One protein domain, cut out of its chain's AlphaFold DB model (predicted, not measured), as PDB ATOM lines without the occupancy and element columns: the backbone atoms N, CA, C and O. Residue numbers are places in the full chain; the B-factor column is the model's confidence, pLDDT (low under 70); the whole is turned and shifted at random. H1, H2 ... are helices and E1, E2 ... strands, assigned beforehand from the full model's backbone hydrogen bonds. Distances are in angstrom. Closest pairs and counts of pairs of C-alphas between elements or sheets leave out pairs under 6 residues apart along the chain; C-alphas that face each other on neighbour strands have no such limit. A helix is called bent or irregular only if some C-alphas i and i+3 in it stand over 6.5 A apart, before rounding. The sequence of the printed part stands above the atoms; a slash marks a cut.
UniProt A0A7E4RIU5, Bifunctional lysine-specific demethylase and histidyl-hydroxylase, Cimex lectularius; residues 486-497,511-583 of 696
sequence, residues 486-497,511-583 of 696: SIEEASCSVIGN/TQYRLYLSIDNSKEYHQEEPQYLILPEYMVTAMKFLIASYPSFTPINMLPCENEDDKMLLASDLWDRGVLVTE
ATOM      1  N   SER A 486     158.022 106.408 185.715       79.31
ATOM      2  CA  SER A 486     158.152 105.144 184.983       79.31
ATOM      3  C   SER A 486     156.890 104.834 184.169       79.31
ATOM      4  O   SER A 486     155.870 105.507 184.292       79.31
ATOM      5  N   ILE A 487     156.942 103.797 183.327       70.25
ATOM      6  CA  ILE A 487     155.784 103.372 182.524       70.25
ATOM      7  C   ILE A 487     154.663 102.871 183.443       70.25
ATOM      8  O   ILE A 487     153.496 103.159 183.200       70.25
ATOM      9  N   GLU A 488     155.022 102.173 184.520       75.19
ATOM     10  CA  GLU A 488     154.100 101.703 185.547       75.19
ATOM     11  C   GLU A 488     153.407 102.876 186.265       75.19
ATOM     12  O   GLU A 488     152.181 102.953 186.251       75.19
ATOM     13  N   GLU A 489     154.170 103.837 186.798       77.50
ATOM     14  CA  GLU A 489     153.619 105.053 187.425       77.50
ATOM     15  C   GLU A 489     152.780 105.883 186.440       77.50
ATOM     16  O   GLU A 489     151.700 106.344 186.793       77.50
ATOM     17  N   ALA A 490     153.223 106.027 185.187       74.00
ATOM     18  CA  ALA A 490     152.473 106.742 184.160       74.00
ATOM     19  C   ALA A 490     151.158 106.028 183.801       74.00
ATOM     20  O   ALA A 490     150.140 106.696 183.629       74.00
ATOM     21  N   SER A 491     151.145 104.693 183.726       71.38
ATOM     22  CA  SER A 491     149.917 103.912 183.507       71.38
ATOM     23  C   SER A 491     148.928 104.031 184.671       71.38
ATOM     24  O   SER A 491     147.719 104.052 184.448       71.38
ATOM     25  N   CYS A 492     149.442 104.222 185.888       72.94
ATOM     26  CA  CYS A 492     148.673 104.531 187.088       72.94
ATOM     27  C   CYS A 492     148.471 106.049 187.290       72.94
ATOM     28  O   CYS A 492     148.581 106.545 188.409       72.94
ATOM     29  N   SER A 493     148.238 106.803 186.207       71.25
ATOM     30  CA  SER A 493     148.064 108.262 186.235       71.25
ATOM     31  C   SER A 493     147.315 108.789 185.001       71.25
ATOM     32  O   SER A 493     147.226 108.106 183.974       71.25
ATOM     33  N   VAL A 494     146.894 110.060 185.038       67.75
ATOM     34  CA  VAL A 494     146.394 110.809 183.865       67.75
ATOM     35  C   VAL A 494     147.311 110.732 182.641       67.75
ATOM     36  O   VAL A 494     146.832 110.729 181.509       67.75
ATOM     37  N   ILE A 495     148.630 110.662 182.842       68.44
ATOM     38  CA  ILE A 495     149.610 110.746 181.750       68.44
ATOM     39  C   ILE A 495     149.518 109.492 180.860       68.44
ATOM     40  O   ILE A 495     149.728 109.564 179.646       68.44
ATOM     41  N   GLY A 496     149.114 108.358 181.436       60.75
ATOM     42  CA  GLY A 496     148.659 107.183 180.702       60.75
ATOM     43  C   GLY A 496     147.193 107.284 180.268       60.75
ATOM     44  O   GLY A 496     146.901 107.130 179.077       60.75
ATOM     45  N   ASN A 497     146.291 107.542 181.223       54.06
ATOM     46  CA  ASN A 497     144.873 107.153 181.151       54.06
ATOM     47  C   ASN A 497     143.853 108.316 181.042       54.06
ATOM     48  O   ASN A 497     142.648 108.086 181.032       54.06
ATOM     49  N   THR A 511     135.298 126.627 187.377       37.75
ATOM     50  CA  THR A 511     136.194 127.145 188.448       37.75
ATOM     51  C   THR A 511     136.022 126.549 189.856       37.75
ATOM     52  O   THR A 511     134.907 126.284 190.291       37.75
ATOM     53  N   GLN A 512     137.140 126.399 190.591       50.03
ATOM     54  CA  GLN A 512     137.271 125.641 191.857       50.03
ATOM     55  C   GLN A 512     138.505 126.183 192.698       50.03
ATOM     56  O   GLN A 512     139.027 127.249 192.358       50.03
ATOM     57  N   TYR A 513     138.984 125.531 193.782       53.84
ATOM     58  CA  TYR A 513     140.038 125.961 194.764       53.84
ATOM     59  C   TYR A 513     141.463 125.413 194.493       53.84
ATOM     60  O   TYR A 513     141.632 124.225 194.263       53.84
ATOM     61  N   ARG A 514     142.530 126.216 194.600       63.34
ATOM     62  CA  ARG A 514     143.847 125.871 194.008       63.34
ATOM     63  C   ARG A 514     144.763 124.985 194.874       63.34
ATOM     64  O   ARG A 514     145.294 125.451 195.877       63.34
ATOM     65  N   LEU A 515     145.025 123.759 194.411       68.69
ATOM     66  CA  LEU A 515     146.133 122.891 194.835       68.69
ATOM     67  C   LEU A 515     147.265 123.007 193.805       68.69
ATOM     68  O   LEU A 515     147.102 122.555 192.675       68.69
ATOM     69  N   TYR A 516     148.400 123.596 194.177       69.12
ATOM     70  CA  TYR A 516     149.544 123.750 193.270       69.12
ATOM     71  C   TYR A 516     150.294 122.426 193.067       69.12
ATOM     72  O   TYR A 516     150.489 121.671 194.018       69.12
ATOM     73  N   LEU A 517     150.709 122.152 191.827       74.12
ATOM     74  CA  LEU A 517     151.323 120.889 191.404       74.12
ATOM     75  C   LEU A 517     152.575 121.158 190.559       74.12
ATOM     76  O   LEU A 517     152.561 122.021 189.688       74.12
ATOM     77  N   SER A 518     153.641 120.384 190.779       68.25
ATOM     78  CA  SER A 518     154.896 120.467 190.011       68.25
ATOM     79  C   SER A 518     154.977 119.491 188.828       68.25
ATOM     80  O   SER A 518     155.982 119.476 188.118       68.25
ATOM     81  N   ILE A 519     153.941 118.672 188.612       75.19
ATOM     82  CA  ILE A 519     153.905 117.630 187.570       75.19
ATOM     83  C   ILE A 519     153.969 118.218 186.149       75.19
ATOM     84  O   ILE A 519     154.646 117.668 185.286       75.19
ATOM     85  N   ASP A 520     153.356 119.389 185.956       67.62
ATOM     86  CA  ASP A 520     153.286 120.125 184.688       67.62
ATOM     87  C   ASP A 520     154.350 121.245 184.573       67.62
ATOM     88  O   ASP A 520     154.283 122.090 183.678       67.62
ATOM     89  N   ASN A 521     155.346 121.291 185.470       74.75
ATOM     90  CA  ASN A 521     156.408 122.304 185.418       74.75
ATOM     91  C   ASN A 521     157.278 122.154 184.155       74.75
ATOM     92  O   ASN A 521     157.753 121.063 183.825       74.75
ATOM     93  N   SER A 522     157.585 123.274 183.485       70.44
ATOM     94  CA  SER A 522     158.518 123.265 182.351       70.44
ATOM     95  C   SER A 522     159.958 122.916 182.757       70.44
ATOM     96  O   SER A 522     160.414 123.137 183.878       70.44
ATOM     97  N   LYS A 523     160.700 122.400 181.774       60.31
ATOM     98  CA  LYS A 523     162.134 122.087 181.825       60.31
ATOM     99  C   LYS A 523     163.029 123.320 181.593       60.31
ATOM    100  O   LYS A 523     164.254 123.185 181.641       60.31
ATOM    101  N   GLU A 524     162.448 124.493 181.318       54.03
ATOM    102  CA  GLU A 524     163.113 125.803 181.395       54.03
ATOM    103  C   GLU A 524     162.581 126.588 182.617       54.03
ATOM    104  O   GLU A 524     161.373 126.741 182.804       54.03
ATOM    105  N   TYR A 525     163.494 127.090 183.456       47.88
ATOM    106  CA  TYR A 525     163.186 127.783 184.716       47.88
ATOM    107  C   TYR A 525     162.300 129.023 184.489       47.88
ATOM    108  O   TYR A 525     162.676 129.922 183.735       47.88
ATOM    109  N   HIS A 526     161.141 129.065 185.161       49.06
ATOM    110  CA  HIS A 526     160.111 130.120 185.047       49.06
ATOM    111  C   HIS A 526     159.586 130.371 183.619       49.06
ATOM    112  O   HIS A 526     159.156 131.479 183.305       49.06
ATOM    113  N   GLN A 527     159.606 129.359 182.744       58.53
ATOM    114  CA  GLN A 527     158.986 129.459 181.416       58.53
ATOM    115  C   GLN A 527     157.449 129.437 181.466       58.53
ATOM    116  O   GLN A 527     156.818 130.110 180.656       58.53
ATOM    117  N   GLU A 528     156.869 128.697 182.413       58.34
ATOM    118  CA  GLU A 528     155.421 128.551 182.605       58.34
ATOM    119  C   GLU A 528     154.987 129.139 183.957       58.34
ATOM    120  O   GLU A 528     155.776 129.195 184.905       58.34
ATOM    121  N   GLU A 529     153.728 129.574 184.052       60.03
ATOM    122  CA  GLU A 529     153.136 130.039 185.317       60.03
ATOM    123  C   GLU A 529     152.850 128.857 186.275       60.03
ATOM    124  O   GLU A 529     152.700 127.723 185.811       60.03
ATOM    125  N   PRO A 530     152.761 129.077 187.608       58.31
ATOM    126  CA  PRO A 530     152.543 128.003 188.581       58.31
ATOM    127  C   PRO A 530     151.251 127.215 188.330       58.31
ATOM    128  O   PRO A 530     150.149 127.760 188.423       58.31
ATOM    129  N   GLN A 531     151.396 125.922 188.044       69.38
ATOM    130  CA  GLN A 531     150.286 125.036 187.696       69.38
ATOM    131  C   GLN A 531     149.513 124.583 188.938       69.38
ATOM    132  O   GLN A 531     150.078 124.413 190.022       69.38
ATOM    133  N   TYR A 532     148.198 124.397 188.790       71.50
ATOM    134  CA  TYR A 532     147.326 123.979 189.884       71.50
ATOM    135  C   TYR A 532     146.136 123.129 189.418       71.50
ATOM    136  O   TYR A 532     145.453 123.435 188.438       71.50
ATOM    137  N   LEU A 533     145.821 122.093 190.198       69.12
ATOM    138  CA  LEU A 533     144.471 121.541 190.263       69.12
ATOM    139  C   LEU A 533     143.555 122.581 190.913       69.12
ATOM    140  O   LEU A 533     143.968 123.347 191.783       69.12
ATOM    141  N   ILE A 534     142.292 122.578 190.510       62.75
ATOM    142  CA  ILE A 534     141.233 123.300 191.192       62.75
ATOM    143  C   ILE A 534     140.275 122.262 191.832       62.75
ATOM    144  O   ILE A 534     139.873 121.310 191.181       62.75
ATOM    145  N   LEU A 535     139.964 122.406 193.127       67.44
ATOM    146  CA  LEU A 535     139.188 121.497 193.994       67.44
ATOM    147  C   LEU A 535     137.864 122.127 194.477       67.44
ATOM    148  O   LEU A 535     137.836 123.310 194.796       67.44
ATOM    149  N   PRO A 536     136.759 121.392 194.637       65.88
ATOM    150  CA  PRO A 536     135.626 121.850 195.446       65.88
ATOM    151  C   PRO A 536     135.991 122.024 196.936       65.88
ATOM    152  O   PRO A 536     136.819 121.285 197.466       65.88
ATOM    153  N   GLU A 537     135.345 122.961 197.643       63.72
ATOM    154  CA  GLU A 537     135.640 123.271 199.060       63.72
ATOM    155  C   GLU A 537     135.527 122.043 199.980       63.72
ATOM    156  O   GLU A 537     136.408 121.788 200.802       63.72
ATOM    157  N   TYR A 538     134.484 121.234 199.782       67.25
ATOM    158  CA  TYR A 538     134.221 120.022 200.562       67.25
ATOM    159  C   TYR A 538     135.296 118.932 200.384       67.25
ATOM    160  O   TYR A 538     135.477 118.095 201.267       67.25
ATOM    161  N   MET A 539     136.068 118.965 199.291       73.44
ATOM    162  CA  MET A 539     137.153 118.013 199.028       73.44
ATOM    163  C   MET A 539     138.478 118.388 199.718       73.44
ATOM    164  O   MET A 539     139.378 117.553 199.828       73.44
ATOM    165  N   VAL A 540     138.618 119.619 200.230       75.12
ATOM    166  CA  VAL A 540     139.871 120.112 200.838       75.12
ATOM    167  C   VAL A 540     140.267 119.311 202.089       75.12
ATOM    168  O   VAL A 540     141.456 119.123 202.353       75.12
ATOM    169  N   THR A 541     139.298 118.787 202.846       77.94
ATOM    170  CA  THR A 541     139.554 117.949 204.033       77.94
ATOM    171  C   THR A 541     140.170 116.599 203.658       77.94
ATOM    172  O   THR A 541     141.170 116.192 204.253       77.94
ATOM    173  N   ALA A 542     139.639 115.931 202.632       81.69
ATOM    174  CA  ALA A 542     140.175 114.663 202.143       81.69
ATOM    175  C   ALA A 542     141.512 114.826 201.400       81.69
ATOM    176  O   ALA A 542     142.388 113.975 201.542       81.69
ATOM    177  N   MET A 543     141.733 115.957 200.720       84.12
ATOM    178  CA  MET A 543     143.050 116.326 200.185       84.12
ATOM    179  C   MET A 543     144.116 116.417 201.291       84.12
ATOM    180  O   MET A 543     145.169 115.792 201.189       84.12
ATOM    181  N   LYS A 544     143.829 117.126 202.394       77.81
ATOM    182  CA  LYS A 544     144.742 117.206 203.551       77.81
ATOM    183  C   LYS A 544     145.039 115.828 204.155       77.81
ATOM    184  O   LYS A 544     146.178 115.564 204.529       77.81
ATOM    185  N   PHE A 545     144.034 114.955 204.225       82.88
ATOM    186  CA  PHE A 545     144.186 113.587 204.724       82.88
ATOM    187  C   PHE A 545     145.070 112.717 203.817       82.88
ATOM    188  O   PHE A 545     145.953 112.030 204.325       82.88
ATOM    189  N   LEU A 546     144.896 112.789 202.493       82.81
ATOM    190  CA  LEU A 546     145.746 112.087 201.523       82.81
ATOM    191  C   LEU A 546     147.211 112.532 201.613       82.81
ATOM    192  O   LEU A 546     148.095 111.683 201.698       82.81
ATOM    193  N   ILE A 547     147.464 113.846 201.675       79.25
ATOM    194  CA  ILE A 547     148.820 114.403 201.835       79.25
ATOM    195  C   ILE A 547     149.481 113.871 203.119       79.25
ATOM    196  O   ILE A 547     150.635 113.452 203.085       79.25
ATOM    197  N   ALA A 548     148.744 113.838 204.232       75.31
ATOM    198  CA  ALA A 548     149.239 113.350 205.521       75.31
ATOM    199  C   ALA A 548     149.360 111.813 205.626       75.31
ATOM    200  O   ALA A 548     149.969 111.326 206.576       75.31
ATOM    201  N   SER A 549     148.778 111.050 204.691       80.94
ATOM    202  CA  SER A 549     148.759 109.573 204.719       80.94
ATOM    203  C   SER A 549     149.805 108.924 203.805       80.94
ATOM    204  O   SER A 549     149.959 107.703 203.813       80.94
ATOM    205  N   TYR A 550     150.542 109.718 203.026       73.31
ATOM    206  CA  TYR A 550     151.708 109.271 202.260       73.31
ATOM    207  C   TYR A 550     152.732 108.531 203.162       73.31
ATOM    208  O   TYR A 550     152.887 108.936 204.312       73.31
ATOM    209  N   PRO A 551     153.446 107.464 202.726       74.38
ATOM    210  CA  PRO A 551     153.291 106.597 201.544       74.38
ATOM    211  C   PRO A 551     152.377 105.380 201.785       74.38
ATOM    212  O   PRO A 551     152.609 104.297 201.249       74.38
ATOM    213  N   SER A 552     151.361 105.508 202.641       81.81
ATOM    214  CA  SER A 552     150.459 104.398 202.966       81.81
ATOM    215  C   SER A 552     149.321 104.286 201.952       81.81
ATOM    216  O   SER A 552     148.754 105.293 201.521       81.81
ATOM    217  N   PHE A 553     148.949 103.059 201.586       82.50
ATOM    218  CA  PHE A 553     147.748 102.812 200.790       82.50
ATOM    219  C   PHE A 553     146.494 102.979 201.665       82.50
ATOM    220  O   PHE A 553     146.291 102.279 202.656       82.50
ATOM    221  N   THR A 554     145.673 103.949 201.284       84.31
ATOM    222  CA  THR A 554     144.422 104.395 201.894       84.31
ATOM    223  C   THR A 554     143.245 103.905 201.038       84.31
ATOM    224  O   THR A 554     143.134 104.293 199.873       84.31
ATOM    225  N   PRO A 555     142.345 103.056 201.564       86.31
ATOM    226  CA  PRO A 555     141.103 102.693 200.878       86.31
ATOM    227  C   PRO A 555     140.217 103.917 200.612       86.31
ATOM    228  O   PRO A 555     140.104 104.786 201.477       86.31
ATOM    229  N   ILE A 556     139.542 103.983 199.458       84.31
ATOM    230  CA  ILE A 556     138.737 105.163 199.070       84.31
ATOM    231  C   ILE A 556     137.645 105.477 200.105       84.31
ATOM    232  O   ILE A 556     137.450 106.634 200.467       84.31
ATOM    233  N   ASN A 557     137.002 104.452 200.669       82.94
ATOM    234  CA  ASN A 557     135.984 104.611 201.712       82.94
ATOM    235  C   ASN A 557     136.509 105.234 203.030       82.94
ATOM    236  O   ASN A 557     135.709 105.761 203.806       82.94
ATOM    237  N   MET A 558     137.829 105.249 203.263       83.69
ATOM    238  CA  MET A 558     138.474 105.913 204.407       83.69
ATOM    239  C   MET A 558     138.729 107.413 204.181       83.69
ATOM    240  O   MET A 558     139.128 108.099 205.122       83.69
ATOM    241  N   LEU A 559     138.507 107.947 202.972       85.25
ATOM    242  CA  LEU A 559     138.637 109.383 202.712       85.25
ATOM    243  C   LEU A 559     137.569 110.182 203.487       85.25
ATOM    244  O   LEU A 559     136.387 109.839 203.411       85.25
ATOM    245  N   PRO A 560     137.931 111.274 204.187       81.94
ATOM    246  CA  PRO A 560     136.983 112.102 204.929       81.94
ATOM    247  C   PRO A 560     136.242 113.101 204.016       81.94
ATOM    248  O   PRO A 560     136.324 114.314 204.212       81.94
ATOM    249  N   CYS A 561     135.518 112.579 203.020       80.88
ATOM    250  CA  CYS A 561     134.401 113.270 202.361       80.88
ATOM    251  C   CYS A 561     133.074 112.817 202.998       80.88
ATOM    252  O   CYS A 561     133.005 111.733 203.582       80.88
ATOM    253  N   GLU A 562     132.012 113.618 202.871       74.00
ATOM    254  CA  GLU A 562     130.715 113.327 203.506       74.00
ATOM    255  C   GLU A 562     129.961 112.153 202.854       74.00
ATOM    256  O   GLU A 562     129.342 111.361 203.565       74.00
ATOM    257  N   ASN A 563     130.050 112.003 201.525       80.62
ATOM    258  CA  ASN A 563     129.369 110.957 200.752       80.62
ATOM    259  C   ASN A 563     130.381 110.077 200.004       80.62
ATOM    260  O   ASN A 563     131.438 110.560 199.604       80.62
ATOM    261  N   GLU A 564     130.056 108.800 199.756       77.06
ATOM    262  CA  GLU A 564     130.923 107.907 198.962       77.06
ATOM    263  C   GLU A 564     131.122 108.428 197.528       77.06
ATOM    264  O   GLU A 564     132.243 108.386 197.027       77.06
ATOM    265  N   ASP A 565     130.090 109.011 196.905       78.00
ATOM    266  CA  ASP A 565     130.190 109.630 195.572       78.00
ATOM    267  C   ASP A 565     131.284 110.714 195.519       78.00
ATOM    268  O   ASP A 565     132.059 110.765 194.565       78.00
ATOM    269  N   ASP A 566     131.420 111.528 196.574       79.38
ATOM    270  CA  ASP A 566     132.454 112.567 196.674       79.38
ATOM    271  C   ASP A 566     133.855 111.983 196.915       79.38
ATOM    272  O   ASP A 566     134.852 112.576 196.494       79.38
ATOM    273  N   LYS A 567     133.959 110.820 197.577       84.06
ATOM    274  CA  LYS A 567     135.230 110.085 197.724       84.06
ATOM    275  C   LYS A 567     135.660 109.494 196.386       84.06
ATOM    276  O   LYS A 567     136.817 109.647 196.005       84.06
ATOM    277  N   MET A 568     134.730 108.869 195.663       81.62
ATOM    278  CA  MET A 568     134.964 108.294 194.336       81.62
ATOM    279  C   MET A 568     135.297 109.373 193.297       81.62
ATOM    280  O   MET A 568     136.202 109.173 192.486       81.62
ATOM    281  N   LEU A 569     134.614 110.522 193.338       81.44
ATOM    282  CA  LEU A 569     134.877 111.655 192.453       81.44
ATOM    283  C   LEU A 569     136.240 112.291 192.746       81.44
ATOM    284  O   LEU A 569     137.021 112.462 191.819       81.44
ATOM    285  N   LEU A 570     136.575 112.564 194.014       81.00
ATOM    286  CA  LEU A 570     137.897 113.087 194.382       81.00
ATOM    287  C   LEU A 570     139.023 112.103 194.028       81.00
ATOM    288  O   LEU A 570     140.067 112.514 193.527       81.00
ATOM    289  N   ALA A 571     138.815 110.806 194.269       82.25
ATOM    290  CA  ALA A 571     139.756 109.765 193.876       82.25
ATOM    291  C   ALA A 571     139.994 109.761 192.357       82.25
ATOM    292  O   ALA A 571     141.152 109.732 191.937       82.25
ATOM    293  N   SER A 572     138.928 109.844 191.546       79.00
ATOM    294  CA  SER A 572     139.047 109.939 190.085       79.00
ATOM    295  C   SER A 572     139.729 111.243 189.673       79.00
ATOM    296  O   SER A 572     140.765 111.173 189.038       79.00
ATOM    297  N   ASP A 573     139.271 112.420 190.107       75.56
ATOM    298  CA  ASP A 573     139.831 113.721 189.692       75.56
ATOM    299  C   ASP A 573     141.337 113.882 189.999       75.56
ATOM    300  O   ASP A 573     142.044 114.608 189.294       75.56
ATOM    301  N   LEU A 574     141.847 113.221 191.044       78.81
ATOM    302  CA  LEU A 574     143.271 113.225 191.405       78.81
ATOM    303  C   LEU A 574     144.088 112.175 190.651       78.81
ATOM    304  O   LEU A 574     145.227 112.440 190.259       78.81
ATOM    305  N   TRP A 575     143.510 110.998 190.424       78.50
ATOM    306  CA  TRP A 575     144.051 109.972 189.535       78.50
ATOM    307  C   TRP A 575     144.164 110.491 188.093       78.50
ATOM    308  O   TRP A 575     145.234 110.467 187.481       78.50
ATOM    309  N   ASP A 576     143.082 111.106 187.625       71.56
ATOM    310  CA  ASP A 576     142.893 111.821 186.366       71.56
ATOM    311  C   ASP A 576     143.616 113.189 186.352       71.56
ATOM    312  O   ASP A 576     143.441 113.976 185.420       71.56
ATOM    313  N   ARG A 577     144.518 113.445 187.322       65.12
ATOM    314  CA  ARG A 577     145.638 114.408 187.217       65.12
ATOM    315  C   ARG A 577     147.013 113.858 187.632       65.12
ATOM    316  O   ARG A 577     147.971 114.618 187.728       65.12
ATOM    317  N   GLY A 578     147.139 112.550 187.852       73.44
ATOM    318  CA  GLY A 578     148.404 111.886 188.196       73.44
ATOM    319  C   GLY A 578     148.974 112.242 189.570       73.44
ATOM    320  O   GLY A 578     150.178 112.139 189.781       73.44
ATOM    321  N   VAL A 579     148.111 112.667 190.497       80.88
ATOM    322  CA  VAL A 579     148.472 113.036 191.877       80.88
ATOM    323  C   VAL A 579     148.417 111.821 192.821       80.88
ATOM    324  O   VAL A 579     149.083 111.810 193.856       80.88
ATOM    325  N   LEU A 580     147.655 110.780 192.459       82.50
ATOM    326  CA  LEU A 580     147.525 109.517 193.198       82.50
ATOM    327  C   LEU A 580     147.975 108.314 192.359       82.50
ATOM    328  O   LEU A 580     147.959 108.371 191.134       82.50
ATOM    329  N   VAL A 581     148.313 107.220 193.046       80.19
ATOM    330  CA  VAL A 581     148.630 105.893 192.498       80.19
ATOM    331  C   VAL A 581     147.815 104.803 193.223       80.19
ATOM    332  O   VAL A 581     147.396 104.982 194.363       80.19
ATOM    333  N   THR A 582     147.574 103.657 192.590       83.88
ATOM    334  CA  THR A 582     146.810 102.519 193.138       83.88
ATOM    335  C   THR A 582     147.756 101.422 193.621       83.88
ATOM    336  O   THR A 582     148.891 101.329 193.148       83.88
ATOM    337  N   GLU A 583     147.317 100.560 194.545       81.50
ATOM    338  CA  GLU A 583     148.113  99.368 194.908       81.50
ATOM    339  C   GLU A 583     148.170  98.355 193.745       81.50
ATOM    340  O   GLU A 583     149.159  97.638 193.565       81.50
TER     341      GLU A 583
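Overview. This is residues 486 to 497 and 511 to 583 of the 696 residues of the protein "Bifunctional lysine-specific demethylase and histidyl-hydroxylase" of Cimex lectularius (UniProt A0A7E4RIU5). A two-stranded antiparallel hairpin, E1 and E2, whose long loop reaches away at one end, sits loosely with two steeply crossed helices, H3 and H4; small H1 and H2 lie beyond H4's end. The 85 printed residues, under half in named elements, run H1 H2 E1 E2 H3 H4, mostly helix. The whole is compact, radius of gyration of the C-alphas 13.6 A, spanning 41 by 30 by 22 A.

Along the chain. E1 is residues 513 to 516, E2 532 to 535. H3, 537 to 549, 19.8 A, is only just irregular: C-alphas 538 and 541 are 6.7 A apart. H4, 564 to 575, 16.3 A, ends at C-alpha (144.051, 109.972, 189.535). H1, 487 to 491, begins at C-alpha (155.784, 103.372, 182.524); H2 is 494 to 497.

Arrangement. N 513 and O 535 of the E1 and E2 hairpin are 2.7 A apart, within hydrogen-bond range. H3 and H4 are close but not clearly touching, closest C-alphas Met 539 and Leu 570, 6.8 A. In H3, 7 of 9 O i to N i+4 pairs are within range; in H1 and H4, every one.

Size, cuts and confidence. Residues 498 to 510 are not printed, a 23.0 A gap between C-alphas 497 and 511. Links E1 to E2 and H3 to H4 are long. In this model 28 printed residues are under pLDDT 70, among them 523 to 531.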